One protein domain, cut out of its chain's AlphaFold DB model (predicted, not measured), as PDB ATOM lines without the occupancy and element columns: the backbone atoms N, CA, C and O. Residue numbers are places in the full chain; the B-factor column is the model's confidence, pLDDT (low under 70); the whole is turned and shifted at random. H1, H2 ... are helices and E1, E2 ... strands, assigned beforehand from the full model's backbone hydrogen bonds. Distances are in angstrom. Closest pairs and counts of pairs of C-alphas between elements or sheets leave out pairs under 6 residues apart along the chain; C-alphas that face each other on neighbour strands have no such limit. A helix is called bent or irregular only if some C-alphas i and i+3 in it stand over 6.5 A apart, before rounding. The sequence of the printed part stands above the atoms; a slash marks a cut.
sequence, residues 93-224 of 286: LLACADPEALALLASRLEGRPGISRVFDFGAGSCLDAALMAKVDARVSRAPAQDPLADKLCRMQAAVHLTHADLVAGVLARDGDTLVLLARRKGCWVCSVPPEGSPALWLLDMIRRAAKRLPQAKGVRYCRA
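What this domain is: This is residues 93 to 224 of the 286 residues of an uncharacterized protein of Faecalibacterium sp. An121 (UniProt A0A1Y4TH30). A strongly twisted sheet of five strands makes the core, with helices on both of its faces: H3 lies over one face, while on the other H4 runs along the strands and H1 stands up from the sheet. H2 lies off the sheet and packs on H3, and a long stretch with no named element, residues 110 to 128, links H1 to H2. The printed part has 132 residues with four named helices and five named strands, in the order E1 H1 H2 H3 E2 E3 E4 H4 E5 along the chain. The sheet is mixed, in the order E1 E2 E3 E4 E5, and the class is mixed, helices and strands. The whole is compact, with a radius of gyration of the C-alphas of 13.8 A and spans of 42 by 32 by 25 A.

How they stand to each other: E1, residues 94 to 96, is an edge strand, parallel to its neighbour E2, residues 166 to 173, with N 168 and O 95 at 2.8 A. H1, residues 99 to 109, is irregular, but only just: C-alphas 104 and 107 are 6.9 A apart. It stands up from the sheet, its line rising 58 degrees, and its closest C-alphas to E2 are those of Ala 101 and Gly 169, 4.9 A apart. H2, residues 129 to 139, is not on the sheet. It touches H3, residues 147 to 162, at a steep tilt of 51 degrees, opposite ways; their closest C-alphas, of Val 135 and Ala 157, are 5.5 A apart. H3 is on the sheet, over E2 and two further strands, E3, residues 176 to 183, and E4, residues 186 to 192, at a height over the sheet of 7.9 A. On the local plane H3 and E3 stand at 32 degrees, only just slantwise. The strand-helix-strand unit, two parallel neighbour strands with helices between them in the chain, is E1, H1 H2 H3, E2. E2, E3 and E4 form a meander, each strand the antiparallel neighbour of the one before, and E2 and E3, like E3 and E4, are a hairpin. N 169 and O 180 are 2.9 A apart across the first, N 188 and O 181 2.8 A across the second. H4, residues 198 to 211, is on the same face as H1 and on the opposite face from H3, which gives three layers, helices on both faces of a sheet. H4 runs along E3 at 18 degrees on the local plane, at a height over the sheet of 8.7 A. With its residues 198 to 203 alone it touches H1, only just about perpendicular at 70.2 degrees; the closest C-alphas, of Leu 104 and Ala 199, are 5.1 A apart. E5, residues 220 to 223, is the other edge strand, antiparallel to E4, with N 187 and O 222 at 2.8 A. Every O i to N i+4 pair is within hydrogen-bond range in H2, H3 and H4, and 5 of 7 are in H1.

Where its parts are: E1 begins at C-alpha 94, (-10.619, -0.662, -21.718). From first to last C-alpha H1 is 14.7 A long, H2 15.3 A, H3 22.0 A, E2 and E3 22.9 A each, E4 19.6 A and H4 20.0 A. H3 begins at C-alpha 147, (-6.815, -17.710, -6.241), and E5 ends at C-alpha 223, (-17.580, -5.019, -4.220).

The domain as a whole: The two C-alphas farthest apart, of Pro 113 and Pro 143, are 43.3 A apart. The printed part has no cut, and the link from H1 to H2 is long, with 19 residues. The mean pLDDT of the printed part is 93.9, and residues 140 to 145 are under 70.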
ATOM      1  N   LEU A  93     -12.498   3.738 -21.679       98.50
ATOM      2  CA  LEU A  93     -11.177   3.123 -21.731       98.50
ATOM      3  C   LEU A  93     -11.238   1.683 -21.209       98.50
ATOM      4  O   LEU A  93     -11.697   1.430 -20.090       98.50
ATOM      5  N   LEU A  94     -10.767   0.751 -22.029       98.75
ATOM      6  CA  LEU A  94     -10.619  -0.662 -21.718       98.75
ATOM      7  C   LEU A  94      -9.135  -0.990 -21.566       98.75
ATOM      8  O   LEU A  94      -8.318  -0.583 -22.382       98.75
ATOM      9  N   ALA A  95      -8.806  -1.777 -20.550       98.56
ATOM     10  CA  ALA A  95      -7.490  -2.382 -20.376       98.56
ATOM     11  C   ALA A  95      -7.629  -3.869 -20.017       98.56
ATOM     12  O   ALA A  95      -8.699  -4.327 -19.608       98.56
ATOM     13  N   CYS A  96      -6.536  -4.622 -20.125       98.44
ATOM     14  CA  CYS A  96      -6.463  -6.016 -19.681       98.44
ATOM     15  C   CYS A  96      -5.527  -6.144 -18.477       98.44
ATOM     16  O   CYS A  96      -4.454  -5.541 -18.458       98.44
ATOM     17  N   ALA A  97      -5.931  -6.918 -17.472       97.12
ATOM     18  CA  ALA A  97      -5.119  -7.213 -16.292       97.12
ATOM     19  C   ALA A  97      -4.094  -8.327 -16.540       97.12
ATOM     20  O   ALA A  97      -3.180  -8.495 -15.737       97.12
ATOM     21  N   ASP A  98      -4.280  -9.108 -17.602       96.44
ATOM     22  CA  ASP A  98      -3.479 -10.281 -17.918       96.44
ATOM     23  C   ASP A  98      -3.451 -10.553 -19.435       96.44
ATOM     24  O   ASP A  98      -4.381 -10.144 -20.147       96.44
ATOM     25  N   PRO A  99      -2.389 -11.209 -19.942       97.25
ATOM     26  CA  PRO A  99      -2.265 -11.556 -21.357       97.25
ATOM     27  C   PRO A  99      -3.378 -12.477 -21.873       97.25
ATOM     28  O   PRO A  99      -3.748 -12.391 -23.041       97.25
ATOM     29  N   GLU A 100      -3.951 -13.334 -21.030       97.38
ATOM     30  CA  GLU A 100      -5.015 -14.262 -21.412       97.38
ATOM     31  C   GLU A 100      -6.296 -13.510 -21.800       97.38
ATOM     32  O   GLU A 100      -6.875 -13.761 -22.859       97.38
ATOM     33  N   ALA A 101      -6.715 -12.526 -21.000       98.12
ATOM     34  CA  ALA A 101      -7.822 -11.638 -21.344       98.12
ATOM     35  C   ALA A 101      -7.531 -10.830 -22.612       98.12
ATOM     36  O   ALA A 101      -8.424 -10.649 -23.444       98.12
ATOM     37  N   LEU A 102      -6.287 -10.369 -22.781       98.44
ATOM     38  CA  LEU A 102      -5.866  -9.690 -24.003       98.44
ATOM     39  C   LEU A 102      -6.005 -10.604 -25.223       98.44
ATOM     40  O   LEU A 102      -6.601 -10.181 -26.208       98.44
ATOM     41  N   ALA A 103      -5.556 -11.857 -25.158       97.75
ATOM     42  CA  ALA A 103      -5.658 -12.807 -26.264       97.75
ATOM     43  C   ALA A 103      -7.118 -13.083 -26.675       97.75
ATOM     44  O   ALA A 103      -7.433 -13.163 -27.867       97.75
ATOM     45  N   LEU A 104      -8.036 -13.169 -25.702       97.56
ATOM     46  CA  LEU A 104      -9.469 -13.328 -25.982       97.56
ATOM     47  C   LEU A 104     -10.062 -12.121 -26.726       97.56
ATOM     48  O   LEU A 104     -10.959 -12.304 -27.557       97.56
ATOM     49  N   LEU A 105      -9.587 -10.910 -26.423       98.56
ATOM     50  CA  LEU A 105     -10.168  -9.654 -26.897       98.56
ATOM     51  C   LEU A 105      -9.488  -9.084 -28.143       98.56
ATOM     52  O   LEU A 105     -10.195  -8.631 -29.036       98.56
ATOM     53  N   ALA A 106      -8.157  -9.108 -28.227       97.19
ATOM     54  CA  ALA A 106      -7.377  -8.425 -29.260       97.19
ATOM     55  C   ALA A 106      -7.799  -8.857 -30.668       97.19
ATOM     56  O   ALA A 106      -8.344  -8.047 -31.411       97.19
ATOM     57  N   SER A 107      -7.715 -10.158 -30.964       94.25
ATOM     58  CA  SER A 107      -8.132 -10.743 -32.252       94.25
ATOM     59  C   SER A 107      -9.585 -10.438 -32.641       94.25
ATOM     60  O   SER A 107      -9.949 -10.469 -33.815       94.25
ATOM     61  N   ARG A 108     -10.438 -10.143 -31.654       97.88
ATOM     62  CA  ARG A 108     -11.858  -9.843 -31.844       97.88
ATOM     63  C   ARG A 108     -12.174  -8.363 -31.825       97.88
ATOM     64  O   ARG A 108     -13.314  -8.029 -32.089       97.88
ATOM     65  N   LEU A 109     -11.255  -7.481 -31.469       98.50
ATOM     66  CA  LEU A 109     -11.516  -6.045 -31.396       98.50
ATOM     67  C   LEU A 109     -10.645  -5.261 -32.366       98.50
ATOM     68  O   LEU A 109     -11.088  -4.224 -32.850       98.50
ATOM     69  N   GLU A 110      -9.471  -5.779 -32.708       97.12
ATOM     70  CA  GLU A 110      -8.547  -5.185 -33.663       97.12
ATOM     71  C   GLU A 110      -9.208  -4.923 -35.023       97.12
ATOM     72  O   GLU A 110     -10.124  -5.632 -35.453       97.12
ATOM     73  N   GLY A 111      -8.807  -3.819 -35.656       96.00
ATOM     74  CA  GLY A 111      -9.363  -3.351 -36.927       96.00
ATOM     75  C   GLY A 111     -10.768  -2.741 -36.849       96.00
ATOM     76  O   GLY A 111     -11.241  -2.199 -37.846       96.00
ATOM     77  N   ARG A 112     -11.454  -2.775 -35.694       97.88
ATOM     78  CA  ARG A 112     -12.802  -2.194 -35.587       97.88
ATOM     79  C   ARG A 112     -12.779  -0.667 -35.567       97.88
ATOM     80  O   ARG A 112     -11.886  -0.074 -34.959       97.88
ATOM     81  N   PRO A 113     -13.792  -0.010 -36.161       97.69
ATOM     82  CA  PRO A 113     -13.824   1.443 -36.267       97.69
ATOM     83  C   PRO A 113     -13.627   2.154 -34.922       97.69
ATOM     84  O   PRO A 113     -14.426   2.017 -33.996       97.69
ATOM     85  N   GLY A 114     -12.549   2.937 -34.824       97.62
ATOM     86  CA  GLY A 114     -12.252   3.802 -33.682       97.62
ATOM     87  C   GLY A 114     -11.819   3.098 -32.393       97.62
ATOM     88  O   GLY A 114     -11.621   3.796 -31.400       97.62
ATOM     89  N   ILE A 115     -11.664   1.768 -32.390       98.38
ATOM     90  CA  ILE A 115     -11.367   0.985 -31.181       98.38
ATOM     91  C   ILE A 115     -10.024   1.350 -30.540       98.38
ATOM     92  O   ILE A 115      -9.927   1.398 -29.319       98.38
ATOM     93  N   SER A 116      -9.020   1.699 -31.350       97.38
ATOM     94  CA  SER A 116      -7.673   2.068 -30.895       97.38
ATOM     95  C   SER A 116      -7.642   3.323 -30.020       97.38
ATOM     96  O   SER A 116      -6.673   3.551 -29.308       97.38
ATOM     97  N   ARG A 117      -8.710   4.133 -30.033       97.69
ATOM     98  CA  ARG A 117      -8.848   5.301 -29.147       97.69
ATOM     99  C   ARG A 117      -9.197   4.926 -27.711       97.69
ATOM    100  O   ARG A 117      -8.978   5.720 -26.808       97.69
ATOM    101  N   VAL A 118      -9.802   3.756 -27.522       98.44
ATOM    102  CA  VAL A 118     -10.366   3.320 -26.241       98.44
ATOM    103  C   VAL A 118      -9.775   2.005 -25.742       98.44
ATOM    104  O   VAL A 118     -10.041   1.613 -24.611       98.44
ATOM    105  N   PHE A 119      -8.978   1.322 -26.563       98.56
ATOM    106  CA  PHE A 119      -8.253   0.114 -26.200       98.56
ATOM    107  C   PHE A 119      -6.896   0.103 -26.905       98.56
ATOM    108  O   PHE A 119      -6.829   0.098 -28.132       98.56
ATOM    109  N   ASP A 120      -5.824   0.095 -26.120       97.44
ATOM    110  CA  ASP A 120      -4.430   0.150 -26.575       97.44
ATOM    111  C   ASP A 120      -3.802  -1.238 -26.782       97.44
ATOM    112  O   ASP A 120      -2.585  -1.371 -26.910       97.44
ATOM    113  N   PHE A 121      -4.634  -2.283 -26.760       98.00
ATOM    114  CA  PHE A 121      -4.223  -3.677 -26.902       98.00
ATOM    115  C   PHE A 121      -3.151  -4.104 -25.888       98.00
ATOM    116  O   PHE A 121      -2.302  -4.947 -26.168       98.00
ATOM    117  N   GLY A 122      -3.239  -3.562 -24.669       95.56
ATOM    118  CA  GLY A 122      -2.458  -4.001 -23.516       95.56
ATOM    119  C   GLY A 122      -1.125  -3.283 -23.336       95.56
ATOM    120  O   GLY A 122      -0.452  -3.554 -22.339       95.56
ATOM    121  N   ALA A 123      -0.763  -2.370 -24.243       96.56
ATOM    122  CA  ALA A 123       0.498  -1.628 -24.205       96.56
ATOM    123  C   ALA A 123       0.691  -0.845 -22.895       96.56
ATOM    124  O   ALA A 123       1.773  -0.881 -22.326       96.56
ATOM    125  N   GLY A 124      -0.358  -0.191 -22.390       94.00
ATOM    126  CA  GLY A 124      -0.395   0.503 -21.102       94.00
ATOM    127  C   GLY A 124      -1.034  -0.317 -19.978       94.00
ATOM    128  O   GLY A 124      -1.521   0.251 -18.998       94.00
ATOM    129  N   SER A 125      -1.103  -1.648 -20.115       95.44
ATOM    130  CA  SER A 125      -1.661  -2.522 -19.082       95.44
ATOM    131  C   SER A 125      -0.885  -3.831 -18.900       95.44
ATOM    132  O   SER A 125       0.144  -3.832 -18.234       95.44
ATOM    133  N   CYS A 126      -1.359  -4.955 -19.435       96.69
ATOM    134  CA  CYS A 126      -0.812  -6.285 -19.165       96.69
ATOM    135  C   CYS A 126       0.529  -6.547 -19.855       96.69
ATOM    136  O   CYS A 126       1.228  -7.476 -19.460       96.69
ATOM    137  N   LEU A 127       0.880  -5.758 -20.874       97.31
ATOM    138  CA  LEU A 127       2.178  -5.829 -21.547       97.31
ATOM    139  C   LEU A 127       3.178  -4.795 -20.999       97.31
ATOM    140  O   LEU A 127       4.361  -4.871 -21.320       97.31
ATOM    141  N   ASP A 128       2.740  -3.869 -20.140       97.81
ATOM    142  CA  ASP A 128       3.628  -2.940 -19.438       97.81
ATOM    143  C   ASP A 128       4.225  -3.622 -18.200       97.81
ATOM    144  O   ASP A 128       3.600  -3.720 -17.136       97.81
ATOM    145  N   ALA A 129       5.473  -4.072 -18.324       96.81
ATOM    146  CA  ALA A 129       6.199  -4.730 -17.242       96.81
ATOM    147  C   ALA A 129       6.348  -3.847 -15.986       96.81
ATOM    148  O   ALA A 129       6.270  -4.352 -14.863       96.81
ATOM    149  N   ALA A 130       6.527  -2.530 -16.143       97.12
ATOM    150  CA  ALA A 130       6.679  -1.614 -15.014       97.12
ATOM    151  C   ALA A 130       5.348  -1.413 -14.273       97.12
ATOM    152  O   ALA A 130       5.323  -1.320 -13.040       97.12
ATOM    153  N   LEU A 131       4.230  -1.370 -15.000       96.75
ATOM    154  CA  LEU A 131       2.895  -1.325 -14.406       96.75
ATOM    155  C   LEU A 131       2.544  -2.652 -13.722       96.75
ATOM    156  O   LEU A 131       2.041  -2.630 -12.595       96.75
ATOM    157  N   MET A 132       2.861  -3.795 -14.338       95.56
ATOM    158  CA  MET A 132       2.641  -5.120 -13.742       95.56
ATOM    159  C   MET A 132       3.439  -5.325 -12.455       95.56
ATOM    160  O   MET A 132       2.861  -5.754 -11.456       95.56
ATOM    161  N   ALA A 133       4.692  -4.870 -12.392       95.25
ATOM    162  CA  ALA A 133       5.463  -4.885 -11.148       95.25
ATOM    163  C   ALA A 133       4.776  -4.084 -10.019       95.25
ATOM    164  O   ALA A 133       4.732  -4.520  -8.865       95.25
ATOM    165  N   LYS A 134       4.173  -2.926 -10.338       94.38
ATOM    166  CA  LYS A 134       3.402  -2.122  -9.367       94.38
ATOM    167  C   LYS A 134       2.107  -2.810  -8.937       94.38
ATOM    168  O   LYS A 134       1.697  -2.667  -7.782       94.38
ATOM    169  N   VAL A 135       1.443  -3.513  -9.853       92.81
ATOM    170  CA  VAL A 135       0.250  -4.312  -9.551       92.81
ATOM    171  C   VAL A 135       0.611  -5.435  -8.582       92.81
ATOM    172  O   VAL A 135      -0.019  -5.543  -7.528       92.81
ATOM    173  N   ASP A 136       1.650  -6.211  -8.878       89.94
ATOM    174  CA  ASP A 136       2.067  -7.347  -8.054       89.94
ATOM    175  C   ASP A 136       2.504  -6.905  -6.653       89.94
ATOM    176  O   ASP A 136       2.044  -7.468  -5.658       89.94
ATOM    177  N   ALA A 137       3.246  -5.796  -6.544       89.19
ATOM    178  CA  ALA A 137       3.624  -5.205  -5.259       89.19
ATOM    179  C   ALA A 137       2.424  -4.828  -4.361       89.19
ATOM    180  O   ALA A 137       2.561  -4.754  -3.134       89.19
ATOM    181  N   ARG A 138       1.238  -4.579  -4.940       83.69
ATOM    182  CA  ARG A 138      -0.005  -4.349  -4.179       83.69
ATOM    183  C   ARG A 138      -0.706  -5.643  -3.779       83.69
ATOM    184  O   ARG A 138      -1.345  -5.660  -2.730       83.69
ATOM    185  N   VAL A 139      -0.598  -6.698  -4.586       81.12
ATOM    186  CA  VAL A 139      -1.234  -7.998  -4.324       81.12
ATOM    187  C   VAL A 139      -0.499  -8.757  -3.218       81.12
ATOM    188  O   VAL A 139      -1.152  -9.245  -2.300       81.12
ATOM    189  N   SER A 140       0.839  -8.763  -3.216       65.38
ATOM    190  CA  SER A 140       1.666  -9.476  -2.220       65.38
ATOM    191  C   SER A 140       1.468  -9.024  -0.765       65.38
ATOM    192  O   SER A 140       1.949  -9.674   0.157       65.38
ATOM    193  N   ARG A 141       0.758  -7.912  -0.529       64.25
ATOM    194  CA  ARG A 141       0.417  -7.417   0.815       64.25
ATOM    195  C   ARG A 141      -0.809  -8.111   1.428       64.25
ATOM    196  O   ARG A 141      -1.126  -7.853   2.587       64.25
ATOM    197  N   ALA A 142      -1.517  -8.951   0.670       57.75
ATOM    198  CA  ALA A 142      -2.665  -9.719   1.142       57.75
ATOM    199  C   ALA A 142      -2.258 -11.177   1.446       57.75
ATOM    200  O   ALA A 142      -1.533 -11.775   0.655       57.75
ATOM    201  N   PRO A 143      -2.706 -11.784   2.563       53.34
ATOM    202  CA  PRO A 143      -2.433 -13.193   2.839       53.34
ATOM    203  C   PRO A 143      -3.169 -14.086   1.825       53.34
ATOM    204  O   PRO A 143      -4.395 -14.206   1.875       53.34
ATOM    205  N   ALA A 144      -2.409 -14.691   0.911       58.84
ATOM    206  CA  ALA A 144      -2.905 -15.508  -0.192       58.84
ATOM    207  C   ALA A 144      -3.315 -16.916   0.278       58.84
ATOM    208  O   ALA A 144      -2.496 -17.683   0.784       58.84
ATOM    209  N   GLN A 145      -4.597 -17.255   0.113       69.44
ATOM    210  CA  GLN A 145      -5.128 -18.627   0.243       69.44
ATOM    211  C   GLN A 145      -6.208 -18.947  -0.809       69.44
ATOM    212  O   GLN A 145      -6.624 -20.096  -0.920       69.44
ATOM    213  N   ASP A 146      -6.695 -17.952  -1.558       82.75
ATOM    214  CA  ASP A 146      -7.805 -18.088  -2.507       82.75
ATOM    215  C   ASP A 146      -7.423 -17.436  -3.851       82.75
ATOM    216  O   ASP A 146      -7.380 -16.203  -3.924       82.75
ATOM    217  N   PRO A 147      -7.189 -18.226  -4.922       88.38
ATOM    218  CA  PRO A 147      -6.815 -17.710  -6.241       88.38
ATOM    219  C   PRO A 147      -7.785 -16.664  -6.802       88.38
ATOM    220  O   PRO A 147      -7.373 -15.735  -7.498       88.38
ATOM    221  N   LEU A 148      -9.082 -16.772  -6.487       89.31
ATOM    222  CA  LEU A 148     -10.066 -15.780  -6.917       89.31
ATOM    223  C   LEU A 148      -9.915 -14.472  -6.134       89.31
ATOM    224  O   LEU A 148     -10.044 -13.394  -6.716       89.31
ATOM    225  N   ALA A 149      -9.630 -14.537  -4.833       86.69
ATOM    226  CA  ALA A 149      -9.376 -13.344  -4.031       86.69
ATOM    227  C   ALA A 149      -8.132 -12.597  -4.532       86.69
ATOM    228  O   ALA A 149      -8.198 -11.382  -4.735       86.69
ATOM    229  N   ASP A 150      -7.050 -13.321  -4.824       87.88
ATOM    230  CA  ASP A 150      -5.816 -12.746  -5.366       87.88
ATOM    231  C   ASP A 150      -6.058 -12.128  -6.743       87.88
ATOM    232  O   ASP A 150      -5.678 -10.977  -6.991       87.88
ATOM    233  N   LYS A 151      -6.792 -12.836  -7.615       93.25
ATOM    234  CA  LYS A 151      -7.190 -12.302  -8.920       93.25
ATOM    235  C   LYS A 151      -7.979 -11.010  -8.768       93.25
ATOM    236  O   LYS A 151      -7.700 -10.041  -9.463       93.25
ATOM    237  N   LEU A 152      -8.938 -10.946  -7.853       92.25
ATOM    238  CA  LEU A 152      -9.742  -9.743  -7.639       92.25
ATOM    239  C   LEU A 152      -8.925  -8.576  -7.086       92.25
ATOM    240  O   LEU A 152      -9.150  -7.439  -7.505       92.25
ATOM    241  N   CYS A 153      -7.970  -8.839  -6.195       90.38
ATOM    242  CA  CYS A 153      -7.007  -7.838  -5.743       90.38
ATOM    243  C   CYS A 153      -6.183  -7.301  -6.920       90.38
ATOM    244  O   CYS A 153      -6.104  -6.083  -7.093       90.38
ATOM    245  N   ARG A 154      -5.660  -8.189  -7.777       92.88
ATOM    246  CA  ARG A 154      -4.938  -7.820  -9.003       92.88
ATOM    247  C   ARG A 154      -5.803  -6.967  -9.930       92.88
ATOM    248  O   ARG A 154      -5.379  -5.899 -10.356       92.88
ATOM    249  N   MET A 155      -7.043  -7.388 -10.175       95.56
ATOM    250  CA  MET A 155      -8.003  -6.661 -11.009       95.56
ATOM    251  C   MET A 155      -8.272  -5.246 -10.480       95.56
ATOM    252  O   MET A 155      -8.288  -4.290 -11.252       95.56
ATOM    253  N   GLN A 156      -8.470  -5.080  -9.166       93.12
ATOM    254  CA  GLN A 156      -8.671  -3.753  -8.571       93.12
ATOM    255  C   GLN A 156      -7.397  -2.901  -8.630       93.12
ATOM    256  O   GLN A 156      -7.475  -1.717  -8.956       93.12
ATOM    257  N   ALA A 157      -6.224  -3.485  -8.371       93.50
ATOM    258  CA  ALA A 157      -4.952  -2.779  -8.502       93.50
ATOM    259  C   ALA A 157      -4.725  -2.280  -9.938       93.50
ATOM    260  O   ALA A 157      -4.360  -1.116 -10.108       93.50
ATOM    261  N   ALA A 158      -5.014  -3.115 -10.943       95.44
ATOM    262  CA  ALA A 158      -4.927  -2.763 -12.356       95.44
ATOM    263  C   ALA A 158      -5.859  -1.593 -12.706       95.44
ATOM    264  O   ALA A 158      -5.380  -0.595 -13.228       95.44
ATOM    265  N   VAL A 159      -7.142  -1.637 -12.312       95.19
ATOM    266  CA  VAL A 159      -8.088  -0.513 -12.519       95.19
ATOM    267  C   VAL A 159      -7.541   0.812 -11.978       95.19
ATOM    268  O   VAL A 159      -7.722   1.864 -12.589       95.19
ATOM    269  N   HIS A 160      -6.896   0.785 -10.810       93.81
ATOM    270  CA  HIS A 160      -6.360   1.996 -10.193       93.81
ATOM    271  C   HIS A 160      -5.067   2.502 -10.840       93.81
ATOM    272  O   HIS A 160      -4.791   3.692 -10.719       93.81
ATOM    273  N   LEU A 161      -4.270   1.630 -11.463       95.75
ATOM    274  CA  LEU A 161      -2.973   1.983 -12.054       95.75
ATOM    275  C   LEU A 161      -3.068   2.341 -13.534       95.75
ATOM    276  O   LEU A 161      -2.357   3.233 -13.973       95.75
ATOM    277  N   THR A 162      -3.949   1.683 -14.288       96.44
ATOM    278  CA  THR A 162      -4.158   1.979 -15.715       96.44
ATOM    279  C   THR A 162      -5.076   3.177 -15.931       96.44
ATOM    280  O   THR A 162      -5.169   3.694 -17.036       96.44
ATOM    281  N   HIS A 163      -5.808   3.594 -14.893       93.75
ATOM    282  CA  HIS A 163      -6.862   4.609 -14.961       93.75
ATOM    283  C   HIS A 163      -8.002   4.295 -15.948       93.75
ATOM    284  O   HIS A 163      -8.862   5.152 -16.159       93.75
ATOM    285  N   ALA A 164      -8.068   3.069 -16.477       97.31
ATOM    286  CA  ALA A 164      -9.124   2.625 -17.374       97.31
ATOM    287  C   ALA A 164     -10.500   2.620 -16.681       97.31
ATOM    288  O   ALA A 164     -10.619   2.409 -15.467       97.31
ATOM    289  N   ASP A 165     -11.567   2.809 -17.459       98.25
ATOM    290  CA  ASP A 165     -12.939   2.683 -16.959       98.25
ATOM    291  C   ASP A 165     -13.277   1.230 -16.625       98.25
ATOM    292  O   ASP A 165     -13.994   0.945 -15.656       98.25
ATOM    293  N   LEU A 166     -12.767   0.323 -17.461       98.62
ATOM    294  CA  LEU A 166     -13.005  -1.107 -17.421       98.62
ATOM    295  C   LEU A 166     -11.681  -1.857 -17.557       98.62
ATOM    296  O   LEU A 166     -10.874  -1.558 -18.433       98.62
ATOM    297  N   VAL A 167     -11.484  -2.873 -16.719       98.69
ATOM    298  CA  VAL A 167     -10.352  -3.797 -16.835       98.69
ATOM    299  C   VAL A 167     -10.870  -5.216 -16.964       98.69
ATOM    300  O   VAL A 167     -11.608  -5.684 -16.097       98.69
ATOM    301  N   ALA A 168     -10.492  -5.892 -18.041       98.75
ATOM    302  CA  ALA A 168     -10.809  -7.285 -18.303       98.75
ATOM    303  C   ALA A 168      -9.746  -8.218 -17.709       98.75
ATOM    304  O   ALA A 168      -8.569  -7.865 -17.653       98.75
ATOM    305  N   GLY A 169     -10.153  -9.407 -17.278       98.44
ATOM    306  CA  GLY A 169      -9.234 -10.420 -16.770       98.44
ATOM    307  C   GLY A 169      -9.820 -11.821 -16.823       98.44
ATOM    308  O   GLY A 169     -11.040 -11.991 -16.890       98.44
ATOM    309  N   VAL A 170      -8.944 -12.821 -16.768       98.12
ATOM    310  CA  VAL A 170      -9.316 -14.242 -16.836       98.12
ATOM    311  C   VAL A 170      -8.653 -15.035 -15.711       98.12
ATOM    312  O   VAL A 170      -7.508 -14.780 -15.344       98.12
ATOM    313  N   LEU A 171      -9.366 -16.000 -15.138       97.06
ATOM    314  CA  LEU A 171      -8.803 -16.989 -14.222       97.06
ATOM    315  C   LEU A 171      -9.253 -18.386 -14.657       97.06
ATOM    316  O   LEU A 171     -10.411 -18.753 -14.456       97.06
ATOM    317  N   ALA A 172      -8.333 -19.144 -15.250       95.25
ATOM    318  CA  ALA A 172      -8.542 -20.551 -15.570       95.25
ATOM    319  C   ALA A 172      -8.522 -21.400 -14.290       95.25
ATOM    320  O   ALA A 172      -7.737 -21.136 -13.374       95.25
ATOM    321  N   ARG A 173      -9.406 -22.394 -14.220       93.62
ATOM    322  CA  ARG A 173      -9.537 -23.334 -13.106       93.62
ATOM    323  C   ARG A 173      -9.831 -24.723 -13.657       93.62
ATOM    324  O   ARG A 173     -10.209 -24.879 -14.817       93.62
ATOM    325  N   ASP A 174      -9.719 -25.727 -12.798       89.88
ATOM    326  CA  ASP A 174     -10.135 -27.077 -13.153       89.88
ATOM    327  C   ASP A 174     -11.649 -27.102 -13.407       89.88
ATOM    328  O   ASP A 174     -12.455 -26.864 -12.505       89.88
ATOM    329  N   GLY A 175     -12.032 -27.361 -14.658       90.19
ATOM    330  CA  GLY A 175     -13.423 -27.523 -15.083       90.19
ATOM    331  C   GLY A 175     -14.181 -26.240 -15.443       90.19
ATOM    332  O   GLY A 175     -15.281 -26.357 -15.973       90.19
ATOM    333  N   ASP A 176     -13.638 -25.038 -15.216       95.12
ATOM    334  CA  ASP A 176     -14.248 -23.784 -15.681       95.12
ATOM    335  C   ASP A 176     -13.231 -22.662 -15.944       95.12
ATOM    336  O   ASP A 176     -12.075 -22.695 -15.523       95.12
ATOM    337  N   THR A 177     -13.662 -21.632 -16.671       97.50
ATOM    338  CA  THR A 177     -12.914 -20.380 -16.816       97.50
ATOM    339  C   THR A 177     -13.719 -19.245 -16.214       97.50
ATOM    340  O   THR A 177     -14.837 -18.963 -16.643       97.50
ATOM    341  N   LEU A 178     -13.149 -18.543 -15.237       98.00
ATOM    342  CA  LEU A 178     -13.750 -17.315 -14.742       98.00
ATOM    343  C   LEU A 178     -13.334 -16.145 -15.630       98.00
ATOM    344  O   LEU A 178     -12.145 -15.876 -15.797       98.00
ATOM    345  N   VAL A 179     -14.316 -15.406 -16.138       98.38
ATOM    346  CA  VAL A 179     -14.094 -14.104 -16.776       98.38
ATOM    347  C   VAL A 179     -14.474 -12.992 -15.811       98.38
ATOM    348  O   VAL A 179     -15.481 -13.060 -15.095       98.38
ATOM    349  N   LEU A 180     -13.632 -11.967 -15.758       98.56
ATOM    350  CA  LEU A 180     -13.717 -10.883 -14.797       98.56
ATOM    351  C   LEU A 180     -13.728  -9.538 -15.519       98.56
ATOM    352  O   LEU A 180     -12.963  -9.306 -16.452       98.56
ATOM    353  N   LEU A 181     -14.573  -8.627 -15.041       98.75
ATOM    354  CA  LEU A 181     -14.605  -7.243 -15.503       98.75
ATOM    355  C   LEU A 181     -14.627  -6.301 -14.308       98.75
ATOM    356  O   LEU A 181     -15.640  -6.165 -13.612       98.75
ATOM    357  N   ALA A 182     -13.506  -5.644 -14.065       98.06
ATOM    358  CA  ALA A 182     -13.344  -4.714 -12.971       98.06
ATOM    359  C   ALA A 182     -13.632  -3.273 -13.384       98.06
ATOM    360  O   ALA A 182     -13.381  -2.843 -14.505       98.06
ATOM    361  N   ARG A 183     -14.155  -2.532 -12.413       96.06
ATOM    362  CA  ARG A 183     -14.300  -1.078 -12.400       96.06
ATOM    363  C   ARG A 183     -13.882  -0.571 -11.023       96.06
ATOM    364  O   ARG A 183     -13.777  -1.358 -10.082       96.06
ATOM    365  N   ARG A 184     -13.778   0.749 -10.847       92.44
ATOM    366  CA  ARG A 184     -13.328   1.363  -9.573       92.44
ATOM    367  C   ARG A 184     -14.075   0.897  -8.316       92.44
ATOM    368  O   ARG A 184     -13.533   0.949  -7.224       92.44
ATOM    369  N   LYS A 185     -15.346   0.497  -8.442       90.75
ATOM    370  CA  LYS A 185     -16.201   0.108  -7.301       90.75
ATOM    371  C   LYS A 185     -16.207  -1.399  -7.007       90.75
ATOM    372  O   LYS A 185     -16.861  -1.832  -6.056       90.75
ATOM    373  N   GLY A 186     -15.568  -2.215  -7.842       93.88
ATOM    374  CA  GLY A 186     -15.584  -3.672  -7.711       93.88
ATOM    375  C   GLY A 186     -15.523  -4.392  -9.053       93.88
ATOM    376  O   GLY A 186     -15.316  -3.771 -10.090       93.88
ATOM    377  N   CYS A 187     -15.754  -5.697  -9.032       96.81
ATOM    378  CA  CYS A 187     -15.568  -6.580 -10.172       96.81
ATOM    379  C   CYS A 187     -16.817  -7.412 -10.438       96.81
ATOM    380  O   CYS A 187     -17.411  -7.953  -9.508       96.81
ATOM    381  N   TRP A 188     -17.208  -7.531 -11.699       98.19
ATOM    382  CA  TRP A 188     -18.109  -8.588 -12.132       98.19
ATOM    383  C   TRP A 188     -17.323  -9.867 -12.394       98.19
ATOM    384  O   TRP A 188     -16.187  -9.797 -12.859       98.19
ATOM    385  N   VAL A 189     -17.927 -11.013 -12.087       97.69
ATOM    386  CA  VAL A 189     -17.338 -12.343 -12.258       97.69
ATOM    387  C   VAL A 189     -18.390 -13.273 -12.846       97.69
ATOM    388  O   VAL A 189     -19.503 -13.359 -12.322       97.69
ATOM    389  N   CYS A 190     -18.028 -13.985 -13.904       97.19
ATOM    390  CA  CYS A 190     -18.847 -15.015 -14.528       97.19
ATOM    391  C   CYS A 190     -18.023 -16.297 -14.651       97.19
ATOM    392  O   CYS A 190     -16.850 -16.228 -15.010       97.19
ATOM    393  N   SER A 191     -18.623 -17.438 -14.308       96.94
ATOM    394  CA  SER A 191     -18.044 -18.755 -14.580       96.94
ATOM    395  C   SER A 191     -18.535 -19.223 -15.940       96.94
ATOM    396  O   SER A 191     -19.736 -19.187 -16.209       96.94
ATOM    397  N   VAL A 192     -17.592 -19.599 -16.797       96.69
ATOM    398  CA  VAL A 192     -17.837 -20.081 -18.149       96.69
ATOM    399  C   VAL A 192     -17.426 -21.550 -18.184       96.69
ATOM    400  O   VAL A 192     -16.255 -21.842 -17.918       96.69
ATOM    401  N   PRO A 193     -18.356 -22.472 -18.478       94.00
ATOM    402  CA  PRO A 193     -18.029 -23.887 -18.560       94.00
ATOM    403  C   PRO A 193     -17.160 -24.171 -19.804       94.00
ATOM    404  O   PRO A 193     -17.061 -23.305 -20.682       94.00
ATOM    405  N   PRO A 194     -16.516 -25.346 -19.908       91.31
ATOM    406  CA  PRO A 194     -15.541 -25.646 -20.962       91.31
ATOM    407  C   PRO A 194     -16.103 -25.559 -22.388       91.31
ATOM    408  O   PRO A 194     -15.399 -25.153 -23.308       91.31
ATOM    409  N   GLU A 195     -17.376 -25.904 -22.572       89.75
ATOM    410  CA  GLU A 195     -18.108 -25.791 -23.837       89.75
ATOM    411  C   GLU A 195     -18.520 -24.348 -24.176       89.75
ATOM    412  O   GLU A 195     -18.941 -24.048 -25.296       89.75
ATOM    413  N   GLY A 196     -18.425 -23.443 -23.201       91.62
ATOM    414  CA  GLY A 196     -18.729 -22.031 -23.355       91.62
ATOM    415  C   GLY A 196     -17.598 -21.254 -24.027       91.62
ATOM    416  O   GLY A 196     -16.464 -21.703 -24.147       91.62
ATOM    417  N   SER A 197     -17.896 -20.020 -24.444       95.44
ATOM    418  CA  SER A 197     -16.892 -19.107 -24.999       95.44
ATOM    419  C   SER A 197     -16.562 -17.984 -24.011       95.44
ATOM    420  O   SER A 197     -17.340 -17.026 -23.906       95.44
ATOM    421  N   PRO A 198     -15.406 -18.033 -23.317       97.12
ATOM    422  CA  PRO A 198     -14.977 -16.958 -22.424       97.12
ATOM    423  C   PRO A 198     -14.889 -15.599 -23.125       97.12
ATOM    424  O   PRO A 198     -15.272 -14.577 -22.560       97.12
ATOM    425  N   ALA A 199     -14.461 -15.585 -24.391       97.56
ATOM    426  CA  ALA A 199     -14.363 -14.360 -25.177       97.56
ATOM    427  C   ALA A 199     -15.727 -13.682 -25.381       97.56
ATOM    428  O   ALA A 199     -15.833 -12.469 -25.207       97.56
ATOM    429  N   LEU A 200     -16.775 -14.445 -25.718       97.69
ATOM    430  CA  LEU A 200     -18.110 -13.874 -25.914       97.69
ATOM    431  C   LEU A 200     -18.696 -13.353 -24.599       97.69
ATOM    432  O   LEU A 200     -19.224 -12.245 -24.565       97.69
ATOM    433  N   TRP A 201     -18.530 -14.089 -23.497       98.12
ATOM    434  CA  TRP A 201     -18.959 -13.616 -22.178       98.12
ATOM    435  C   TRP A 201     -18.260 -12.320 -21.766       98.12
ATOM    436  O   TRP A 201     -18.908 -11.388 -21.290       98.12
ATOM    437  N   LEU A 202     -16.952 -12.225 -21.999       98.25
ATOM    438  CA  LEU A 202     -16.183 -11.029 -21.681       98.25
ATOM    439  C   LEU A 202     -16.604  -9.829 -22.548       98.25
ATOM    440  O   LEU A 202     -16.821  -8.742 -22.009       98.25
ATOM    441  N   LEU A 203     -16.805 -10.024 -23.857       98.75
ATOM    442  CA  LEU A 203     -17.336  -8.995 -24.763       98.75
ATOM    443  C   LEU A 203     -18.720  -8.507 -24.317       98.75
ATOM    444  O   LEU A 203     -18.949  -7.300 -24.219       98.75
ATOM    445  N   ASP A 204     -19.632  -9.422 -23.978       98.69
ATOM    446  CA  ASP A 204     -20.972  -9.059 -23.516       98.69
ATOM    447  C   ASP A 204     -20.927  -8.245 -22.219       98.69
ATOM    448  O   ASP A 204     -21.570  -7.191 -22.111       98.69
ATOM    449  N   MET A 205     -20.107  -8.686 -21.262       98.75
ATOM    450  CA  MET A 205     -19.913  -7.985 -19.998       98.75
ATOM    451  C   MET A 205     -19.390  -6.564 -20.220       98.75
ATOM    452  O   MET A 205     -19.923  -5.618 -19.624       98.75
ATOM    453  N   ILE A 206     -18.395  -6.394 -21.100       98.81
ATOM    454  CA  ILE A 206     -17.816  -5.092 -21.460       98.81
ATOM    455  C   ILE A 206     -18.872  -4.204 -22.120       98.81
ATOM    456  O   ILE A 206     -19.102  -3.076 -21.675       98.81
ATOM    457  N   ARG A 207     -19.568  -4.716 -23.141       98.69
ATOM    458  CA  ARG A 207     -20.608  -3.991 -23.881       98.69
ATOM    459  C   ARG A 207     -21.710  -3.484 -22.955       98.69
ATOM    460  O   ARG A 207     -22.099  -2.314 -23.037       98.69
ATOM    461  N   ARG A 208     -22.214  -4.345 -22.065       98.69
ATOM    462  CA  ARG A 208     -23.244  -3.983 -21.080       98.69
ATOM    463  C   ARG A 208     -22.722  -2.944 -20.096       98.69
ATOM    464  O   ARG A 208     -23.406  -1.949 -19.862       98.69
ATOM    465  N   ALA A 209     -21.503  -3.109 -19.581       98.44
ATOM    466  CA  ALA A 209     -20.898  -2.154 -18.656       98.44
ATOM    467  C   ALA A 209     -20.696  -0.770 -19.295       98.44
ATOM    468  O   ALA A 209     -21.090   0.239 -18.704       98.44
ATOM    469  N   ALA A 210     -20.170  -0.714 -20.522       98.44
ATOM    470  CA  ALA A 210     -19.983   0.522 -21.279       98.44
ATOM    471  C   ALA A 210     -21.318   1.248 -21.517       98.44
ATOM    472  O   ALA A 210     -21.430   2.465 -21.324       98.44
ATOM    473  N   LYS A 211     -22.372   0.483 -21.845       97.69
ATOM    474  CA  LYS A 211     -23.734   1.003 -22.031       97.69
ATOM    475  C   LYS A 211     -24.493   1.276 -20.723       97.69
ATOM    476  O   LYS A 211     -25.555   1.889 -20.797       97.69
ATOM    477  N   ARG A 212     -23.945   0.897 -19.559       96.94
ATOM    478  CA  ARG A 212     -24.593   0.931 -18.227       96.94
ATOM    479  C   ARG A 212     -25.877   0.096 -18.150       96.94
ATOM    480  O   ARG A 212     -26.832   0.468 -17.477       96.94
ATOM    481  N   LEU A 213     -25.885  -1.033 -18.846       97.06
ATOM    482  CA  LEU A 213     -26.973  -2.005 -18.845       97.06
ATOM    483  C   LEU A 213     -26.784  -3.026 -17.712       97.06
ATOM    484  O   LEU A 213     -25.653  -3.228 -17.252       97.06
ATOM    485  N   PRO A 214     -27.866  -3.682 -17.253       96.19
ATOM    486  CA  PRO A 214     -27.744  -4.799 -16.326       96.19
ATOM    487  C   PRO A 214     -26.904  -5.919 -16.953       96.19
ATOM    488  O   PRO A 214     -27.004  -6.194 -18.154       96.19
ATOM    489  N   GLN A 215     -26.067  -6.550 -16.129       97.56
ATOM    490  CA  GLN A 215     -25.289  -7.719 -16.536       97.56
ATOM    491  C   GLN A 215     -26.193  -8.943 -16.713       97.56
ATOM    492  O   GLN A 215     -27.279  -8.999 -16.134       97.56
ATOM    493  N   ALA A 216     -25.749  -9.895 -17.535       96.75
ATOM    494  CA  ALA A 216     -26.472 -11.137 -17.783       96.75
ATOM    495  C   ALA A 216     -26.681 -11.959 -16.497       96.75
ATOM    496  O   ALA A 216     -25.933 -11.839 -15.517       96.75
ATOM    497  N   LYS A 217     -27.706 -12.816 -16.511       91.56
ATOM    498  CA  LYS A 217     -27.966 -13.776 -15.432       91.56
ATOM    499  C   LYS A 217     -26.740 -14.690 -15.286       91.56
ATOM    500  O   LYS A 217     -26.127 -15.070 -16.274       91.56
ATOM    501  N   GLY A 218     -26.329 -14.971 -14.050       90.00
ATOM    502  CA  GLY A 218     -25.097 -15.725 -13.760       90.00
ATOM    503  C   GLY A 218     -23.837 -14.865 -13.569       90.00
ATOM    504  O   GLY A 218     -22.870 -15.334 -12.967       90.00
ATOM    505  N   VAL A 219     -23.853 -13.584 -13.958       97.31
ATOM    506  CA  VAL A 219     -22.764 -12.645 -13.644       97.31
ATOM    507  C   VAL A 219     -22.949 -12.094 -12.229       97.31
ATOM    508  O   VAL A 219     -23.915 -11.393 -11.925       97.31
ATOM    509  N   ARG A 220     -21.994 -12.372 -11.341       96.06
ATOM    510  CA  ARG A 220     -22.011 -11.908  -9.944       96.06
ATOM    511  C   ARG A 220     -21.197 -10.631  -9.797       96.06
ATOM    512  O   ARG A 220     -20.188 -10.462 -10.472       96.06
ATOM    513  N   TYR A 221     -21.613  -9.734  -8.903       95.06
ATOM    514  CA  TYR A 221     -20.857  -8.518  -8.593       95.06
ATOM    515  C   TYR A 221     -20.194  -8.589  -7.220       95.06
ATOM    516  O   TYR A 221     -20.836  -8.843  -6.202       95.06
ATOM    517  N   CYS A 222     -18.908  -8.274  -7.197       91.50
ATOM    518  CA  CYS A 222     -18.035  -8.373  -6.046       91.50
ATOM    519  C   CYS A 222     -17.511  -6.972  -5.724       91.50
ATOM    520  O   CYS A 222     -16.759  -6.382  -6.499       91.50
ATOM    521  N   ARG A 223     -17.954  -6.390  -4.605       87.88
ATOM    522  CA  ARG A 223     -17.580  -5.019  -4.220       87.88
ATOM    523  C   ARG A 223     -16.094  -4.926  -3.871       87.88
ATOM    524  O   ARG A 223     -15.571  -5.801  -3.184       87.88
ATOM    525  N   ALA A 224     -15.455  -3.832  -4.285       78.62
ATOM    526  CA  ALA A 224     -14.083  -3.518  -3.896       78.62
ATOM    527  C   ALA A 224     -13.946  -3.469  -2.363       78.62
ATOM    528  O   ALA A 224     -14.871  -3.046  -1.665       78.62
TER     529      ALA A 224